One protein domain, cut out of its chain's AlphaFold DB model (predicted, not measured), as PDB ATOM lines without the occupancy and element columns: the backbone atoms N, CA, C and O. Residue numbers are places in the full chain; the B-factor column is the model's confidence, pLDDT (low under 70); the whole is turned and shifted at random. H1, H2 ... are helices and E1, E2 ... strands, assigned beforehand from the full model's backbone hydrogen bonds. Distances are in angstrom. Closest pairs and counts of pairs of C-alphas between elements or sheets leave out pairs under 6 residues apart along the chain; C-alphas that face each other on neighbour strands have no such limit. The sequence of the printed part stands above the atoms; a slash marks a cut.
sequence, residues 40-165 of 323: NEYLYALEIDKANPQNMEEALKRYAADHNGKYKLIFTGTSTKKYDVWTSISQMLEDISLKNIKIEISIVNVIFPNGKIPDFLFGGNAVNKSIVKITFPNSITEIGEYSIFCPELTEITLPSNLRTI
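Overview. This is residues 40 to 165 of the 323 residues of the protein "Leucine-rich repeat protein" of Brachyspira hyodysenteriae (UniProt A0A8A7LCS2). A twisted wall of five parallel strands runs E1, E2, E3, E4, E5, and from E3 onward the chain winds in stacked turns: E3, E4 and E5 lie side by side on one side of the turns, and the short parallel pairings of residues 116 to 117, 142 to 143 and 164 to 165 make a second row. H2, the longest helix, packs beside the E1 and E2 end of the wall, with short H3 crosswise at its residues 53 to 57 and short H1 over E2. The printed part has 126 residues, with three named helices and five named strands in the order H1, E1, H2, E2, H3, E3, E4, E5. The class is mixed, though under half of the residues are in named elements; the whole is compact, with a radius of gyration of the C-alphas of 13.4 A and spans of 38 by 32 by 26 A.

Along the chain. In the sheet, E2 is residues 71 to 78, 22.9 A long, and E3 is residues 103 to 111, 21.8 A, bending by 57 degrees at residue 108. E1 is residues 45 to 47, E4 residues 131 to 135 and E5 residues 155 to 157, with C-alpha 157 at (279.751, 353.487, 371.668). H2 is residues 53 to 66, 20.5 A long. H1 is residues 40 to 44, from C-alpha 40 at (292.022, 335.358, 370.905), and H3 is residues 89 to 94.

Arrangement. E1 and E5 are the edge strands. E2 and E3 are parallel at 13 degrees, with N 75 and O 106 2.8 A apart, within hydrogen-bond range. E1 and E2 are parallel at 41 degrees, with N 46 and O 74 at 2.8 A. E3 and E4 are parallel at 29 degrees, with N 105 and O 133 at 2.8 A. E4 and E5 are parallel at 17 degrees, with N 134 and O 155 at 3.1 A. E1, H2, E2 and E2, H3, E3 are strand-helix-strand units, two parallel neighbour strands with a helix between, each with a right-handed crossover. H2 is on the sheet, only just at the sheet's level with a height of 3.7 A; its closest C-alphas to E2 are those of Ala 64 and Tyr 71, 5.4 A apart. H1 is on the sheet over E2, at a height of 8.9 A. H1 and H2 only just touch, with 3 pairs of C-alphas within 8 A, the closest those of Tyr 44 and Ala 59, 5.8 A apart. H3 is not on the sheet; it touches H2 at its residues 53 to 57 alone, about perpendicular at 82 degrees, the closest C-alphas being those of Pro 53 and Met 92, 5.0 A apart. Each O i to N i+4 pair is within hydrogen-bond range in H2 and H3; in H1 it is 0 of 1, with 2 of 2 O i to N i+3 pairs within range.

Size, cuts and confidence. The two C-alphas farthest apart, those of Ala 65 and Arg 163, are 38.3 A from each other. The printed part has no cut. The links E3 to E4 and E4 to E5 are long, with 19 residues each. The mean pLDDT of the printed part is 93.9, and residue 40 is under 70.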
ATOM      1  N   ASN A  40     290.775 335.140 370.173       63.34
ATOM      2  CA  ASN A  40     292.022 335.358 370.905       63.34
ATOM      3  C   ASN A  40     291.940 336.419 372.019       63.34
ATOM      4  O   ASN A  40     292.724 336.371 372.964       63.34
ATOM      5  N   GLU A  41     291.001 337.365 371.963       70.62
ATOM      6  CA  GLU A  41     290.894 338.440 372.961       70.62
ATOM      7  C   GLU A  41     290.263 337.965 374.287       70.62
ATOM      8  O   GLU A  41     290.528 338.545 375.341       70.62
ATOM      9  N   TYR A  42     289.512 336.853 374.287       75.94
ATOM     10  CA  TYR A  42     288.998 336.240 375.525       75.94
ATOM     11  C   TYR A  42     290.112 335.753 376.465       75.94
ATOM     12  O   TYR A  42     289.873 335.601 377.662       75.94
ATOM     13  N   LEU A  43     291.334 335.548 375.959       82.75
ATOM     14  CA  LEU A  43     292.496 335.151 376.763       82.75
ATOM     15  C   LEU A  43     292.864 336.187 377.842       82.75
ATOM     16  O   LEU A  43     293.459 335.831 378.867       82.75
ATOM     17  N   TYR A  44     292.513 337.454 377.615       88.75
ATOM     18  CA  TYR A  44     292.796 338.582 378.509       88.75
ATOM     19  C   TYR A  44     291.567 339.016 379.314       88.75
ATOM     20  O   TYR A  44     291.636 339.994 380.057       88.75
ATOM     21  N   ALA A  45     290.440 338.314 379.154       93.06
ATOM     22  CA  ALA A  45     289.196 338.674 379.805       93.06
ATOM     23  C   ALA A  45     289.256 338.453 381.319       93.06
ATOM     24  O   ALA A  45     289.804 337.469 381.819       93.06
ATOM     25  N   LEU A  46     288.623 339.371 382.038       96.06
ATOM     26  CA  LEU A  46     288.450 339.339 383.476       96.06
ATOM     27  C   LEU A  46     286.955 339.270 383.790       96.06
ATOM     28  O   LEU A  46     286.154 340.038 383.255       96.06
ATOM     29  N   GLU A  47     286.555 338.359 384.674       95.50
ATOM     30  CA  GLU A  47     285.192 338.406 385.200       95.50
ATOM     31  C   GLU A  47     284.992 339.696 385.991       95.50
ATOM     32  O   GLU A  47     285.743 339.980 386.925       95.50
ATOM     33  N   ILE A  48     283.963 340.463 385.633       95.81
ATOM     34  CA  ILE A  48     283.748 341.808 386.176       95.81
ATOM     35  C   ILE A  48     283.624 341.815 387.708       95.81
ATOM     36  O   ILE A  48     284.276 342.605 388.387       95.81
ATOM     37  N   ASP A  49     282.906 340.848 388.284       95.56
ATOM     38  CA  ASP A  49     282.763 340.711 389.737       95.56
ATOM     39  C   ASP A  49     284.034 340.181 390.425       95.56
ATOM     40  O   ASP A  49     284.144 340.220 391.649       95.56
ATOM     41  N   LYS A  50     285.040 339.725 389.678       95.50
ATOM     42  CA  LYS A  50     286.348 339.370 390.244       95.50
ATOM     43  C   LYS A  50     287.343 340.521 390.166       95.50
ATOM     44  O   LYS A  50     288.399 340.406 390.782       95.50
ATOM     45  N   ALA A  51     287.019 341.619 389.479       96.62
ATOM     46  CA  ALA A  51     287.918 342.752 389.321       96.62
ATOM     47  C   ALA A  51     288.389 343.320 390.667       96.62
ATOM     48  O   ALA A  51     287.600 343.499 391.602       96.62
ATOM     49  N   ASN A  52     289.698 343.542 390.746       96.56
ATOM     50  CA  ASN A  52     290.423 344.211 391.818       96.56
ATOM     51  C   ASN A  52     291.716 344.829 391.233       96.56
ATOM     52  O   ASN A  52     292.080 344.502 390.100       96.56
ATOM     53  N   PRO A  53     292.427 345.707 391.962       97.38
ATOM     54  CA  PRO A  53     293.619 346.366 391.425       97.38
ATOM     55  C   PRO A  53     294.674 345.386 390.880       97.38
ATOM     56  O   PRO A  53     295.170 345.567 389.769       97.38
ATOM     57  N   GLN A  54     294.960 344.300 391.608       97.88
ATOM     58  CA  GLN A  54     295.998 343.339 391.230       97.88
ATOM     59  C   GLN A  54     295.684 342.642 389.901       97.88
ATOM     60  O   GLN A  54     296.511 342.643 388.989       97.88
ATOM     61  N   ASN A  55     294.497 342.043 389.767       97.44
ATOM     62  CA  ASN A  55     294.189 341.262 388.568       97.44
ATOM     63  C   ASN A  55     293.906 342.130 387.338       97.44
ATOM     64  O   ASN A  55     294.182 341.697 386.219       97.44
ATOM     65  N   MET A  56     293.421 343.360 387.522       97.62
ATOM     66  CA  MET A  56     293.323 344.320 386.427       97.62
ATOM     67  C   MET A  56     294.710 344.727 385.940       97.62
ATOM     68  O   MET A  56     294.941 344.759 384.735       97.62
ATOM     69  N   GLU A  57     295.655 344.980 386.846       97.94
ATOM     70  CA  GLU A  57     297.028 345.302 386.463       97.94
ATOM     71  C   GLU A  57     297.712 344.140 385.725       97.94
ATOM     72  O   GLU A  57     298.377 344.349 384.709       97.94
ATOM     73  N   GLU A  58     297.522 342.906 386.194       97.31
ATOM     74  CA  GLU A  58     298.020 341.706 385.513       97.31
ATOM     75  C   GLU A  58     297.404 341.546 384.114       97.31
ATOM     76  O   GLU A  58     298.132 341.292 383.151       97.31
ATOM     77  N   ALA A  59     296.088 341.742 383.968       96.81
ATOM     78  CA  ALA A  59     295.408 341.685 382.673       96.81
ATOM     79  C   ALA A  59     295.921 342.765 381.706       96.81
ATOM     80  O   ALA A  59     296.229 342.462 380.552       96.81
ATOM     81  N   LEU A  60     296.101 343.996 382.197       97.69
ATOM     82  CA  LEU A  60     296.671 345.115 381.444       97.69
ATOM     83  C   LEU A  60     298.087 344.806 380.943       97.69
ATOM     84  O   LEU A  60     298.375 345.006 379.763       97.69
ATOM     85  N   LYS A  61     298.965 344.286 381.813       97.25
ATOM     86  CA  LYS A  61     300.343 343.908 381.447       97.25
ATOM     87  C   LYS A  61     300.373 342.791 380.410       97.25
ATOM     88  O   LYS A  61     301.153 342.869 379.463       97.25
ATOM     89  N   ARG A  62     299.524 341.770 380.573       96.19
ATOM     90  CA  ARG A  62     299.413 340.657 379.618       96.19
ATOM     91  C   ARG A  62     298.963 341.147 378.246       96.19
ATOM     92  O   ARG A  62     299.625 340.846 377.263       96.19
ATOM     93  N   TYR A  63     297.901 341.954 378.183       96.12
ATOM     94  CA  TYR A  63     297.438 342.508 376.910       96.12
ATOM     95  C   TYR A  63     298.530 343.360 376.244       96.12
ATOM     96  O   TYR A  63     298.802 343.194 375.057       96.12
ATOM     97  N   ALA A  64     299.215 344.210 377.014       96.88
ATOM     98  CA  ALA A  64     300.281 345.072 376.508       96.88
ATOM     99  C   ALA A  64     301.488 344.306 375.952       96.88
ATOM    100  O   ALA A  64     302.051 344.736 374.942       96.88
ATOM    101  N   ALA A  65     301.869 343.183 376.568       96.19
ATOM    102  CA  ALA A  65     302.962 342.336 376.088       96.19
ATOM    103  C   ALA A  65     302.694 341.794 374.673       96.19
ATOM    104  O   ALA A  65     303.603 341.775 373.844       96.19
ATOM    105  N   ASP A  66     301.438 341.448 374.385       94.69
ATOM    106  CA  ASP A  66     301.038 340.823 373.120       94.69
ATOM    107  C   ASP A  66     300.549 341.840 372.064       94.69
ATOM    108  O   ASP A  66     300.432 341.509 370.885       94.69
ATOM    109  N   HIS A  67     300.296 343.100 372.455       94.50
ATOM    110  CA  HIS A  67     299.697 344.136 371.594       94.50
ATOM    111  C   HIS A  67     300.518 345.431 371.535       94.50
ATOM    112  O   HIS A  67     299.965 346.535 371.558       94.50
ATOM    113  N   ASN A  68     301.846 345.315 371.428       93.88
ATOM    114  CA  ASN A  68     302.766 346.444 371.223       93.88
ATOM    115  C   ASN A  68     302.601 347.570 372.263       93.88
ATOM    116  O   ASN A  68     302.599 348.752 371.918       93.88
ATOM    117  N   GLY A  69     302.416 347.211 373.535       94.06
ATOM    118  CA  GLY A  69     302.298 348.173 374.632       94.06
ATOM    119  C   GLY A  69     300.937 348.864 374.755       94.06
ATOM    120  O   GLY A  69     300.807 349.791 375.554       94.06
ATOM    121  N   LYS A  70     299.917 348.450 373.991       96.56
ATOM    122  CA  LYS A  70     298.540 348.935 374.173       96.56
ATOM    123  C   LYS A  70     297.932 348.364 375.450       96.56
ATOM    124  O   LYS A  70     298.124 347.195 375.756       96.56
ATOM    125  N   TYR A  71     297.141 349.161 376.156       97.69
ATOM    126  CA  TYR A  71     296.478 348.738 377.385       97.69
ATOM    127  C   TYR A  71     294.973 348.608 377.160       97.69
ATOM    128  O   TYR A  71     294.298 349.586 376.832       97.69
ATOM    129  N   LYS A  72     294.442 347.399 377.350       97.31
ATOM    130  CA  LYS A  72     293.012 347.104 377.228       97.31
ATOM    131  C   LYS A  72     292.562 346.212 378.377       97.31
ATOM    132  O   LYS A  72     293.248 345.249 378.713       97.31
ATOM    133  N   LEU A  73     291.407 346.525 378.957       97.25
ATOM    134  CA  LEU A  73     290.689 345.634 379.865       97.25
ATOM    135  C   LEU A  73     289.426 345.130 379.189       97.25
ATOM    136  O   LEU A  73     288.634 345.901 378.645       97.25
ATOM    137  N   ILE A  74     289.241 343.819 379.258       96.56
ATOM    138  CA  ILE A  74     288.092 343.131 378.689       96.56
ATOM    139  C   ILE A  74     287.334 342.502 379.850       96.56
ATOM    140  O   ILE A  74     287.881 341.665 380.564       96.56
ATOM    141  N   PHE A  75     286.086 342.912 380.052       96.56
ATOM    142  CA  PHE A  75     285.227 342.383 381.103       96.56
ATOM    143  C   PHE A  75     284.188 341.427 380.531       96.56
ATOM    144  O   PHE A  75     283.569 341.729 379.510       96.56
ATOM    145  N   THR A  76     283.972 340.309 381.226       95.06
ATOM    146  CA  THR A  76     282.968 339.280 380.899       95.06
ATOM    147  C   THR A  76     282.193 338.830 382.145       95.06
ATOM    148  O   THR A  76     282.544 339.189 383.271       95.06
ATOM    149  N   GLY A  77     281.164 337.996 381.965       93.56
ATOM    150  CA  GLY A  77     280.481 337.293 383.058       93.56
ATOM    151  C   GLY A  77     279.185 337.968 383.506       93.56
ATOM    152  O   GLY A  77     278.489 338.586 382.712       93.56
ATOM    153  N   THR A  78     278.837 337.848 384.781       93.88
ATOM    154  CA  THR A  78     277.639 338.484 385.349       93.88
ATOM    155  C   THR A  78     278.078 339.442 386.441       93.88
ATOM    156  O   THR A  78     278.866 339.056 387.300       93.88
ATOM    157  N   SER A  79     277.574 340.675 386.411       94.19
ATOM    158  CA  SER A  79     277.845 341.660 387.457       94.19
ATOM    159  C   SER A  79     276.699 341.682 388.459       94.19
ATOM    160  O   SER A  79     275.613 342.161 388.152       94.19
ATOM    161  N   THR A  80     276.935 341.208 389.672       91.06
ATOM    162  CA  THR A  80     275.990 341.276 390.800       91.06
ATOM    163  C   THR A  80     276.425 342.273 391.869       91.06
ATOM    164  O   THR A  80     275.642 342.606 392.763       91.06
ATOM    165  N   LYS A  81     277.656 342.788 391.764       92.00
ATOM    166  CA  LYS A  81     278.176 343.823 392.654       92.00
ATOM    167  C   LYS A  81     277.385 345.123 392.568       92.00
ATOM    168  O   LYS A  81     276.992 345.578 391.493       92.00
ATOM    169  N   LYS A  82     277.236 345.752 393.732       92.81
ATOM    170  CA  LYS A  82     276.942 347.179 393.843       92.81
ATOM    171  C   LYS A  82     278.268 347.921 393.872       92.81
ATOM    172  O   LYS A  82     279.153 347.530 394.630       92.81
ATOM    173  N   TYR A  83     278.373 348.952 393.052       94.62
ATOM    174  CA  TYR A  83     279.522 349.841 393.029       94.62
ATOM    175  C   TYR A  83     279.148 351.128 393.758       94.62
ATOM    176  O   TYR A  83     277.995 351.563 393.750       94.62
ATOM    177  N   ASP A  84     280.137 351.709 394.412       93.69
ATOM    178  CA  ASP A  84     280.077 353.029 395.015       93.69
ATOM    179  C   ASP A  84     281.356 353.800 394.667       93.69
ATOM    180  O   ASP A  84     282.230 353.320 393.935       93.69
ATOM    181  N   VAL A  85     281.483 355.002 395.221       91.06
ATOM    182  CA  VAL A  85     282.620 355.890 394.958       91.06
ATOM    183  C   VAL A  85     283.987 355.284 395.322       91.06
ATOM    184  O   VAL A  85     284.993 355.737 394.778       91.06
ATOM    185  N   TRP A  86     284.043 354.262 396.186       90.94
ATOM    186  CA  TRP A  86     285.275 353.609 396.653       90.94
ATOM    187  C   TRP A  86     285.544 352.262 395.977       90.94
ATOM    188  O   TRP A  86     286.681 351.806 395.924       90.94
ATOM    189  N   THR A  87     284.499 351.614 395.468       92.88
ATOM    190  CA  THR A  87     284.566 350.266 394.882       92.88
ATOM    191  C   THR A  87     284.393 350.256 393.364       92.88
ATOM    192  O   THR A  87     284.407 349.187 392.760       92.88
ATOM    193  N   SER A  88     284.244 351.425 392.733       95.62
ATOM    194  CA  SER A  88     284.217 351.582 391.272       95.62
ATOM    195  C   SER A  88     285.454 350.993 390.580       95.62
ATOM    196  O   SER A  88     286.554 350.974 391.138       95.62
ATOM    197  N   ILE A  89     285.305 350.585 389.315       95.81
ATOM    198  CA  ILE A  89     286.444 350.178 388.476       95.81
ATOM    199  C   ILE A  89     287.433 351.338 388.327       95.81
ATOM    200  O   ILE A  89     288.641 351.125 388.375       95.81
ATOM    201  N   SER A  90     286.928 352.569 388.215       93.62
ATOM    202  CA  SER A  90     287.753 353.780 388.172       93.62
ATOM    203  C   SER A  90     288.643 353.925 389.406       93.62
ATOM    204  O   SER A  90     289.830 354.191 389.247       93.62
ATOM    205  N   GLN A  91     288.109 353.693 390.610       93.38
ATOM    206  CA  GLN A  91     288.892 353.740 391.847       93.38
ATOM    207  C   GLN A  91     289.926 352.612 391.897       93.38
ATOM    208  O   GLN A  91     291.093 352.861 392.175       93.38
ATOM    209  N   MET A  92     289.531 351.386 391.548       95.06
ATOM    210  CA  MET A  92     290.466 350.260 391.526       95.06
ATOM    211  C   MET A  92     291.611 350.458 390.514       95.06
ATOM    212  O   MET A  92     292.721 349.987 390.746       95.06
ATOM    213  N   LEU A  93     291.359 351.146 389.396       95.19
ATOM    214  CA  LEU A  93     292.384 351.516 388.415       95.19
ATOM    215  C   LEU A  93     293.346 352.591 388.935       95.19
ATOM    216  O   LEU A  93     294.497 352.615 388.517       95.19
ATOM    217  N   GLU A  94     292.916 353.461 389.846       92.31
ATOM    218  CA  GLU A  94     293.817 354.421 390.496       92.31
ATOM    219  C   GLU A  94     294.751 353.745 391.511       92.31
ATOM    220  O   GLU A  94     295.832 354.265 391.792       92.31
ATOM    221  N   ASP A  95     294.404 352.553 391.996       93.44
ATOM    222  CA  ASP A  95     295.194 351.816 392.989       93.44
ATOM    223  C   ASP A  95     296.270 350.899 392.369       93.44
ATOM    224  O   ASP A  95     297.093 350.332 393.090       93.44
ATOM    225  N   ILE A  96     296.313 350.758 391.038       95.44
ATOM    226  CA  ILE A  96     297.342 349.958 390.348       95.44
ATOM    227  C   ILE A  96     298.687 350.699 390.280       95.44
ATOM    228  O   ILE A  96     298.750 351.929 390.363       95.44
ATOM    229  N   SER A  97     299.780 349.966 390.055       96.88
ATOM    230  CA  SER A  97     301.126 350.551 389.944       96.88
ATOM    231  C   SER A  97     301.404 351.227 388.593       96.88
ATOM    232  O   SER A  97     302.237 352.131 388.514       96.88
ATOM    233  N   LEU A  98     300.693 350.833 387.529       94.19
ATOM    234  CA  LEU A  98     300.783 351.462 386.208       94.19
ATOM    235  C   LEU A  98     300.167 352.867 386.245       94.19
ATOM    236  O   LEU A  98     298.981 353.024 386.522       94.19
ATOM    237  N   LYS A  99     300.963 353.894 385.931       93.00
ATOM    238  CA  LYS A  99     300.530 355.301 385.909       93.00
ATOM    239  C   LYS A  99     300.691 355.908 384.523       93.00
ATOM    240  O   LYS A  99     301.576 355.508 383.770       93.00
ATOM    241  N   ASN A 100     299.864 356.910 384.218       91.06
ATOM    242  CA  ASN A 100     299.892 357.666 382.959       91.06
ATOM    243  C   ASN A 100     299.710 356.791 381.703       91.06
ATOM    244  O   ASN A 100     300.290 357.070 380.652       91.06
ATOM    245  N   ILE A 101     298.918 355.723 381.812       95.88
ATOM    246  CA  ILE A 101     298.584 354.837 380.694       95.88
ATOM    247  C   ILE A 101     297.206 355.179 380.124       95.88
ATOM    248  O   ILE A 101     296.341 355.683 380.831       95.88
ATOM    249  N   LYS A 102     296.998 354.878 378.840       97.88
ATOM    250  CA  LYS A 102     295.703 355.022 378.165       97.88
ATOM    251  C   LYS A 102     295.051 353.655 378.034       97.88
ATOM    252  O   LYS A 102     295.619 352.784 377.383       97.88
ATOM    253  N   ILE A 103     293.889 353.485 378.647       98.00
ATOM    254  CA  ILE A 103     293.181 352.216 378.780       98.00
ATOM    255  C   ILE A 103     291.931 352.228 377.903       98.00
ATOM    256  O   ILE A 103     291.075 353.110 378.016       98.00
ATOM    257  N   GLU A 104     291.803 351.205 377.064       97.75
ATOM    258  CA  GLU A 104     290.550 350.872 376.392       97.75
ATOM    259  C   GLU A 104     289.765 349.849 377.227       97.75
ATOM    260  O   GLU A 104     290.299 348.818 377.634       97.75
ATOM    261  N   ILE A 105     288.484 350.109 377.478       96.88
ATOM    262  CA  ILE A 105     287.585 349.195 378.184       96.88
ATOM    263  C   ILE A 105     286.633 348.544 377.184       96.88
ATOM    264  O   ILE A 105     285.956 349.216 376.406       96.88
ATOM    265  N   SER A 106     286.536 347.221 377.229       95.06
ATOM    266  CA  SER A 106     285.554 346.447 376.470       95.06
ATOM    267  C   SER A 106     284.712 345.606 377.416       95.06
ATOM    268  O   SER A 106     285.196 344.642 377.997       95.06
ATOM    269  N   ILE A 107     283.439 345.960 377.567       93.00
ATOM    270  CA  ILE A 107     282.459 345.156 378.297       93.00
ATOM    271  C   ILE A 107     281.777 344.257 377.273       93.00
ATOM    272  O   ILE A 107     280.987 344.732 376.457       93.00
ATOM    273  N   VAL A 108     282.074 342.958 377.304       88.44
ATOM    274  CA  VAL A 108     281.525 342.003 376.336       88.44
ATOM    275  C   VAL A 108     280.935 340.800 377.035       88.44
ATOM    276  O   VAL A 108     281.541 340.211 377.922       88.44
ATOM    277  N   ASN A 109     279.713 340.441 376.635       85.19
ATOM    278  CA  ASN A 109     278.951 339.363 377.262       85.19
ATOM    279  C   ASN A 109     278.852 339.515 378.788       85.19
ATOM    280  O   ASN A 109     278.783 338.519 379.507       85.19
ATOM    281  N   VAL A 110     278.862 340.761 379.279       92.44
ATOM    282  CA  VAL A 110     278.540 341.052 380.672       92.44
ATOM    283  C   VAL A 110     277.033 341.168 380.809       92.44
ATOM    284  O   VAL A 110     276.397 341.985 380.140       92.44
ATOM    285  N   ILE A 111     276.465 340.362 381.697       93.50
ATOM    286  CA  ILE A 111     275.066 340.461 382.089       93.50
ATOM    287  C   ILE A 111     274.995 341.367 383.314       93.50
ATOM    288  O   ILE A 111     275.474 341.008 384.391       93.50
ATOM    289  N   PHE A 112     274.373 342.531 383.152       94.88
ATOM    290  CA  PHE A 112     273.971 343.359 384.282       94.88
ATOM    291  C   PHE A 112     272.483 343.148 384.585       94.88
ATOM    292  O   PHE A 112     271.674 343.110 383.647       94.88
ATOM    293  N   PRO A 113     272.089 343.030 385.866       93.12
ATOM    294  CA  PRO A 113     270.696 342.954 386.270       93.12
ATOM    295  C   PRO A 113     269.863 344.063 385.624       93.12
ATOM    296  O   PRO A 113     270.252 345.230 385.621       93.12
ATOM    297  N   ASN A 114     268.715 343.683 385.058       92.62
ATOM    298  CA  ASN A 114     267.786 344.583 384.364       92.62
ATOM    299  C   ASN A 114     268.387 345.350 383.167       92.62
ATOM    300  O   ASN A 114     267.828 346.363 382.759       92.62
ATOM    301  N   GLY A 115     269.523 344.905 382.614       94.44
ATOM    302  CA  GLY A 115     270.191 345.605 381.514       94.44
ATOM    303  C   GLY A 115     270.730 346.985 381.911       94.44
ATOM    304  O   GLY A 115     270.919 347.840 381.046       94.44
ATOM    305  N   LYS A 116     270.951 347.233 383.206       96.69
ATOM    306  CA  LYS A 116     271.418 348.519 383.728       96.69
ATOM    307  C   LYS A 116     272.913 348.466 384.034       96.69
ATOM    308  O   LYS A 116     273.330 347.665 384.863       96.69
ATOM    309  N   ILE A 117     273.709 349.357 383.442       96.56
ATOM    310  CA  ILE A 117     275.070 349.620 383.933       96.56
ATOM    311  C   ILE A 117     274.952 350.163 385.369       96.56
ATOM    312  O   ILE A 117     274.229 351.143 385.566       96.56
ATOM    313  N   PRO A 118     275.607 349.536 386.363       96.31
ATOM    314  CA  PRO A 118     275.507 349.934 387.757       96.31
ATOM    315  C   PRO A 118     275.949 351.373 387.979       96.31
ATOM    316  O   PRO A 118     276.878 351.853 387.328       96.31
ATOM    317  N   ASP A 119     275.314 352.012 388.958       96.62
ATOM    318  CA  ASP A 119     275.722 353.327 389.434       96.62
ATOM    319  C   ASP A 119     277.212 353.288 389.824       96.62
ATOM    320  O   ASP A 119     277.694 352.268 390.316       96.62
ATOM    321  N   PHE A 120     277.948 354.373 389.581       96.38
ATOM    322  CA  PHE A 120     279.378 354.507 389.901       96.38
ATOM    323  C   PHE A 120     280.348 353.532 389.202       96.38
ATOM    324  O   PHE A 120     281.533 353.575 389.512       96.38
ATOM    325  N   LEU A 121     279.937 352.682 388.245       96.06
ATOM    326  CA  LEU A 121     280.827 351.649 387.666       96.06
ATOM    327  C   LEU A 121     282.211 352.192 387.240       96.06
ATOM    328  O   LEU A 121     283.243 351.633 387.613       96.06
ATOM    329  N   PHE A 122     282.218 353.304 386.509       95.94
ATOM    330  CA  PHE A 122     283.388 354.085 386.099       95.94
ATOM    331  C   PHE A 122     283.355 355.528 386.637       95.94
ATOM    332  O   PHE A 122     284.100 356.384 386.155       95.94
ATOM    333  N   GLY A 123     282.515 355.824 387.629       88.88
ATOM    334  CA  GLY A 123     282.533 357.097 388.351       88.88
ATOM    335  C   GLY A 123     282.874 356.858 389.811       88.88
ATOM    336  O   GLY A 123     282.046 356.380 390.574       88.88
ATOM    337  N   GLY A 124     284.112 357.159 390.189       80.38
ATOM    338  CA  GLY A 124     284.609 357.019 391.557       80.38
ATOM    339  C   GLY A 124     284.808 358.367 392.243       80.38
ATOM    340  O   GLY A 124     284.537 359.420 391.669       80.38
ATOM    341  N   ASN A 125     285.328 358.333 393.471       80.88
ATOM    342  CA  ASN A 125     285.810 359.535 394.156       80.88
ATOM    343  C   ASN A 125     287.003 360.159 393.411       80.88
ATOM    344  O   ASN A 125     287.102 361.379 393.283       80.88
ATOM    345  N   ALA A 126     287.907 359.317 392.908       75.56
ATOM    346  CA  ALA A 126     289.006 359.756 392.071       75.56
ATOM    347  C   ALA A 126     288.561 359.923 390.611       75.56
ATOM    348  O   ALA A 126     287.898 359.061 390.027       75.56
ATOM    349  N   VAL A 127     288.974 361.038 390.015       78.94
ATOM    350  CA  VAL A 127     288.793 361.314 388.591       78.94
ATOM    351  C   VAL A 127     289.756 360.427 387.803       78.94
ATOM    352  O   VAL A 127     290.957 360.699 387.785       78.94
ATOM    353  N   ASN A 128     289.245 359.377 387.154       83.38
ATOM    354  CA  ASN A 128     290.092 358.473 386.380       83.38
ATOM    355  C   ASN A 128     290.558 359.145 385.082       83.38
ATOM    356  O   ASN A 128     289.753 359.472 384.208       83.38
ATOM    357  N   LYS A 129     291.877 359.312 384.952       91.06
ATOM    358  CA  LYS A 129     292.523 359.931 383.777       91.06
ATOM    359  C   LYS A 129     293.132 358.914 382.811       91.06
ATOM    360  O   LYS A 129     293.901 359.279 381.929       91.06
ATOM    361  N   SER A 130     292.838 357.630 383.000       95.44
ATOM    362  CA  SER A 130     293.430 356.557 382.199       95.44
ATOM    363  C   SER A 130     292.463 356.014 381.150       95.44
ATOM    364  O   SER A 130     292.903 355.609 380.079       95.44
ATOM    365  N   ILE A 131     291.152 355.994 381.410       97.19
ATOM    366  CA  ILE A 131     290.162 355.434 380.479       97.19
ATOM    367  C   ILE A 131     289.939 356.385 379.297       97.19
ATOM    368  O   ILE A 131     289.406 357.480 379.462       97.19
ATOM    369  N   VAL A 132     290.294 355.930 378.090       98.00
ATOM    370  CA  VAL A 132     290.175 356.719 376.847       98.00
ATOM    371  C   VAL A 132     289.103 356.211 375.889       98.00
ATOM    372  O   VAL A 132     288.688 356.949 374.990       98.00
ATOM    373  N   LYS A 133     288.646 354.965 376.067       97.94
ATOM    374  CA  LYS A 133     287.620 354.334 375.233       97.94
ATOM    375  C   LYS A 133     286.780 353.353 376.038       97.94
ATOM    376  O   LYS A 133     287.342 352.577 376.807       97.94
ATOM    377  N   ILE A 134     285.464 353.345 375.824       97.06
ATOM    378  CA  ILE A 134     284.552 352.352 376.413       97.06
ATOM    379  C   ILE A 134     283.610 351.789 375.343       97.06
ATOM    380  O   ILE A 134     282.943 352.535 374.621       97.06
ATOM    381  N   THR A 135     283.501 350.462 375.294       94.06
ATOM    382  CA  THR A 135     282.519 349.744 374.470       94.06
ATOM    383  C   THR A 135     281.583 348.923 375.355       94.06
ATOM    384  O   THR A 135     282.048 348.164 376.207       94.06
ATOM    385  N   PHE A 136     280.272 349.054 375.128       91.62
ATOM    386  CA  PHE A 136     279.216 348.331 375.844       91.62
ATOM    387  C   PHE A 136     278.504 347.300 374.954       91.62
ATOM    388  O   PHE A 136     278.450 347.482 373.734       91.62
ATOM    389  N   PRO A 137     277.895 346.249 375.538       89.06
ATOM    390  CA  PRO A 137     277.057 345.321 374.791       89.06
ATOM    391  C   PRO A 137     275.674 345.930 374.497       89.06
ATOM    392  O   PRO A 137     275.162 346.758 375.250       89.06
ATOM    393  N   ASN A 138     275.017 345.475 373.425       87.94
ATOM    394  CA  ASN A 138     273.693 345.978 373.016       87.94
ATOM    395  C   ASN A 138     272.535 345.539 373.934       87.94
ATOM    396  O   ASN A 138     271.402 345.992 373.753       87.94
ATOM    397  N   SER A 139     272.809 344.657 374.903       90.25
ATOM    398  CA  SER A 139     271.859 344.211 375.930       90.25
ATOM    399  C   SER A 139     271.535 345.290 376.966       90.25
ATOM    400  O   SER A 139     270.556 345.160 377.697       90.25
ATOM    401  N   ILE A 140     272.339 346.352 377.042       95.88
ATOM    402  CA  ILE A 140     272.148 347.437 378.000       95.88
ATOM    403  C   ILE A 140     271.005 348.358 377.564       95.88
ATOM    404  O   ILE A 140     270.959 348.847 376.434       95.88
ATOM    405  N   THR A 141     270.116 348.654 378.506       97.88
ATOM    406  CA  THR A 141     268.977 349.562 378.350       97.88
ATOM    407  C   THR A 141     269.076 350.806 379.229       97.88
ATOM    408  O   THR A 141     268.382 351.786 378.957       97.88
ATOM    409  N   GLU A 142     269.947 350.823 380.241       98.56
ATOM    410  CA  GLU A 142     270.109 351.964 381.151       98.56
ATOM    411  C   GLU A 142     271.571 352.176 381.563       98.56
ATOM    412  O   GLU A 142     272.292 351.218 381.838       98.56
ATOM    413  N   ILE A 143     271.989 353.441 381.637       98.50
ATOM    414  CA  ILE A 143     273.225 353.869 382.304       98.50
ATOM    415  C   ILE A 143     272.845 354.431 383.672       98.50
ATOM    416  O   ILE A 143     272.041 355.359 383.736       98.50
ATOM    417  N   GLY A 144     273.390 353.866 384.748       97.94
ATOM    418  CA  GLY A 144     273.093 354.268 386.121       97.94
ATOM    419  C   GLY A 144     273.648 355.631 386.532       97.94
ATOM    420  O   GLY A 144     274.346 356.308 385.770       97.94
ATOM    421  N   GLU A 145     273.358 356.023 387.768       97.69
ATOM    422  CA  GLU A 145     273.798 357.287 388.346       97.69
ATOM    423  C   GLU A 145     275.325 357.342 388.476       97.69
ATOM    424  O   GLU A 145     275.937 356.371 388.915       97.69
ATOM    425  N   TYR A 146     275.955 358.456 388.086       96.38
ATOM    426  CA  TYR A 146     277.419 358.612 388.150       96.38
ATOM    427  C   TYR A 146     278.208 357.480 387.463       96.38
ATOM    428  O   TYR A 146     279.362 357.239 387.800       96.38
ATOM    429  N   SER A 147     277.616 356.737 386.524       96.56
ATOM    430  CA  SER A 147     278.255 355.518 386.011       96.56
ATOM    431  C   SER A 147     279.557 355.783 385.271       96.56
ATOM    432  O   SER A 147     280.414 354.908 385.252       96.56
ATOM    433  N   ILE A 148     279.694 356.929 384.606       96.88
ATOM    434  CA  ILE A 148     280.847 357.246 383.765       96.88
ATOM    435  C   ILE A 148     281.290 358.672 384.088       96.88
ATOM    436  O   ILE A 148     280.594 359.630 383.754       96.88
ATOM    437  N   PHE A 149     282.455 358.792 384.732       95.50
ATOM    438  CA  PHE A 149     283.146 360.060 384.960       95.50
ATOM    439  C   PHE A 149     284.623 359.907 384.576       95.50
ATOM    440  O   PHE A 149     285.486 359.610 385.404       95.50
ATOM    441  N   CYS A 150     284.896 360.060 383.278       96.12
ATOM    442  CA  CYS A 150     286.207 359.820 382.674       96.12
ATOM    443  C   CYS A 150     286.594 361.009 381.770       96.12
ATOM    444  O   CYS A 150     286.209 361.018 380.598       96.12
ATOM    445  N   PRO A 151     287.349 362.011 382.259       96.00
ATOM    446  CA  PRO A 151     287.650 363.217 381.472       96.00
ATOM    447  C   PRO A 151     288.491 362.986 380.219       96.00
ATOM    448  O   PRO A 151     288.365 363.726 379.247       96.00
ATOM    449  N   GLU A 152     289.300 361.927 380.204       97.19
ATOM    450  CA  GLU A 152     290.134 361.543 379.056       97.19
ATOM    451  C   GLU A 152     289.395 360.627 378.059       97.19
ATOM    452  O   GLU A 152     289.979 360.187 377.066       97.19
ATOM    453  N   LEU A 153     288.105 360.338 378.284       97.75
ATOM    454  CA  LEU A 153     287.301 359.502 377.393       97.75
ATOM    455  C   LEU A 153     287.130 360.185 376.034       97.75
ATOM    456  O   LEU A 153     286.434 361.186 375.908       97.75
ATOM    457  N   THR A 154     287.742 359.612 375.000       98.06
ATOM    458  CA  THR A 154     287.691 360.130 373.623       98.06
ATOM    459  C   THR A 154     286.648 359.434 372.757       98.06
ATOM    460  O   THR A 154     286.150 360.030 371.800       98.06
ATOM    461  N   GLU A 155     286.304 358.186 373.083       97.44
ATOM    462  CA  GLU A 155     285.383 357.366 372.302       97.44
ATOM    463  C   GLU A 155     284.476 356.531 373.210       97.44
ATOM    464  O   GLU A 155     284.932 355.795 374.085       97.44
ATOM    465  N   ILE A 156     283.173 356.595 372.957       96.62
ATOM    466  CA  ILE A 156     282.186 355.713 373.573       96.62
ATOM    467  C   ILE A 156     281.154 355.303 372.530       96.62
ATOM    468  O   ILE A 156     280.611 356.139 371.806       96.62
ATOM    469  N   THR A 157     280.869 354.005 372.464       92.06
ATOM    470  CA  THR A 157     279.751 353.487 371.668       92.06
ATOM    471  C   THR A 157     278.606 353.138 372.604       92.06
ATOM    472  O   THR A 157     278.715 352.215 373.412       92.06
ATOM    473  N   LEU A 158     277.510 353.898 372.506       95.00
ATOM    474  CA  LEU A 158     276.309 353.632 373.290       95.00
ATOM    475  C   LEU A 158     275.539 352.416 372.734       95.00
ATOM    476  O   LEU A 158     275.447 352.264 371.513       95.00
ATOM    477  N   PRO A 159     274.942 351.585 373.608       94.44
ATOM    478  CA  PRO A 159     274.098 350.456 373.218       94.44
ATOM    479  C   PRO A 159     272.926 350.882 372.327       94.44
ATOM    480  O   PRO A 159     272.240 351.863 372.621       94.44
ATOM    481  N   SER A 160     272.617 350.104 371.287       94.44
ATOM    482  CA  SER A 160     271.541 350.448 370.341       94.44
ATOM    483  C   SER A 160     270.134 350.451 370.951       94.44
ATOM    484  O   SER A 160     269.232 351.060 370.383       94.44
ATOM    485  N   ASN A 161     269.941 349.752 372.077       95.75
ATOM    486  CA  ASN A 161     268.666 349.636 372.791       95.75
ATOM    487  C   ASN A 161     268.581 350.538 374.032       95.75
ATOM    488  O   ASN A 161     267.602 350.451 374.779       95.75
ATOM    489  N   LEU A 162     269.574 351.405 374.258       98.44
ATOM    490  CA  LEU A 162     269.626 352.277 375.426       98.44
ATOM    491  C   LEU A 162     268.373 353.163 375.501       98.44
ATOM    492  O   LEU A 162     268.028 353.859 374.543       98.44
ATOM    493  N   ARG A 163     267.677 353.133 376.637       98.62
ATOM    494  CA  ARG A 163     266.457 353.907 376.913       98.62
ATOM    495  C   ARG A 163     266.717 355.082 377.841       98.62
ATOM    496  O   ARG A 163     266.092 356.125 377.662       98.62
ATOM    497  N   THR A 164     267.661 354.944 378.766       98.81
ATOM    498  CA  THR A 164     267.891 355.938 379.817       98.81
ATOM    499  C   THR A 164     269.377 356.185 380.023       98.81
ATOM    500  O   THR A 164     270.146 355.244 380.212       98.81
ATOM    501  N   ILE A 165     269.766 357.460 380.045       98.81
ATOM    502  CA  ILE A 165     271.002 357.905 380.691       98.81
ATOM    503  C   ILE A 165     270.597 358.505 382.035       98.81
ATOM    504  O   ILE A 165     269.878 359.502 382.073       98.81
TER     505      ILE A 165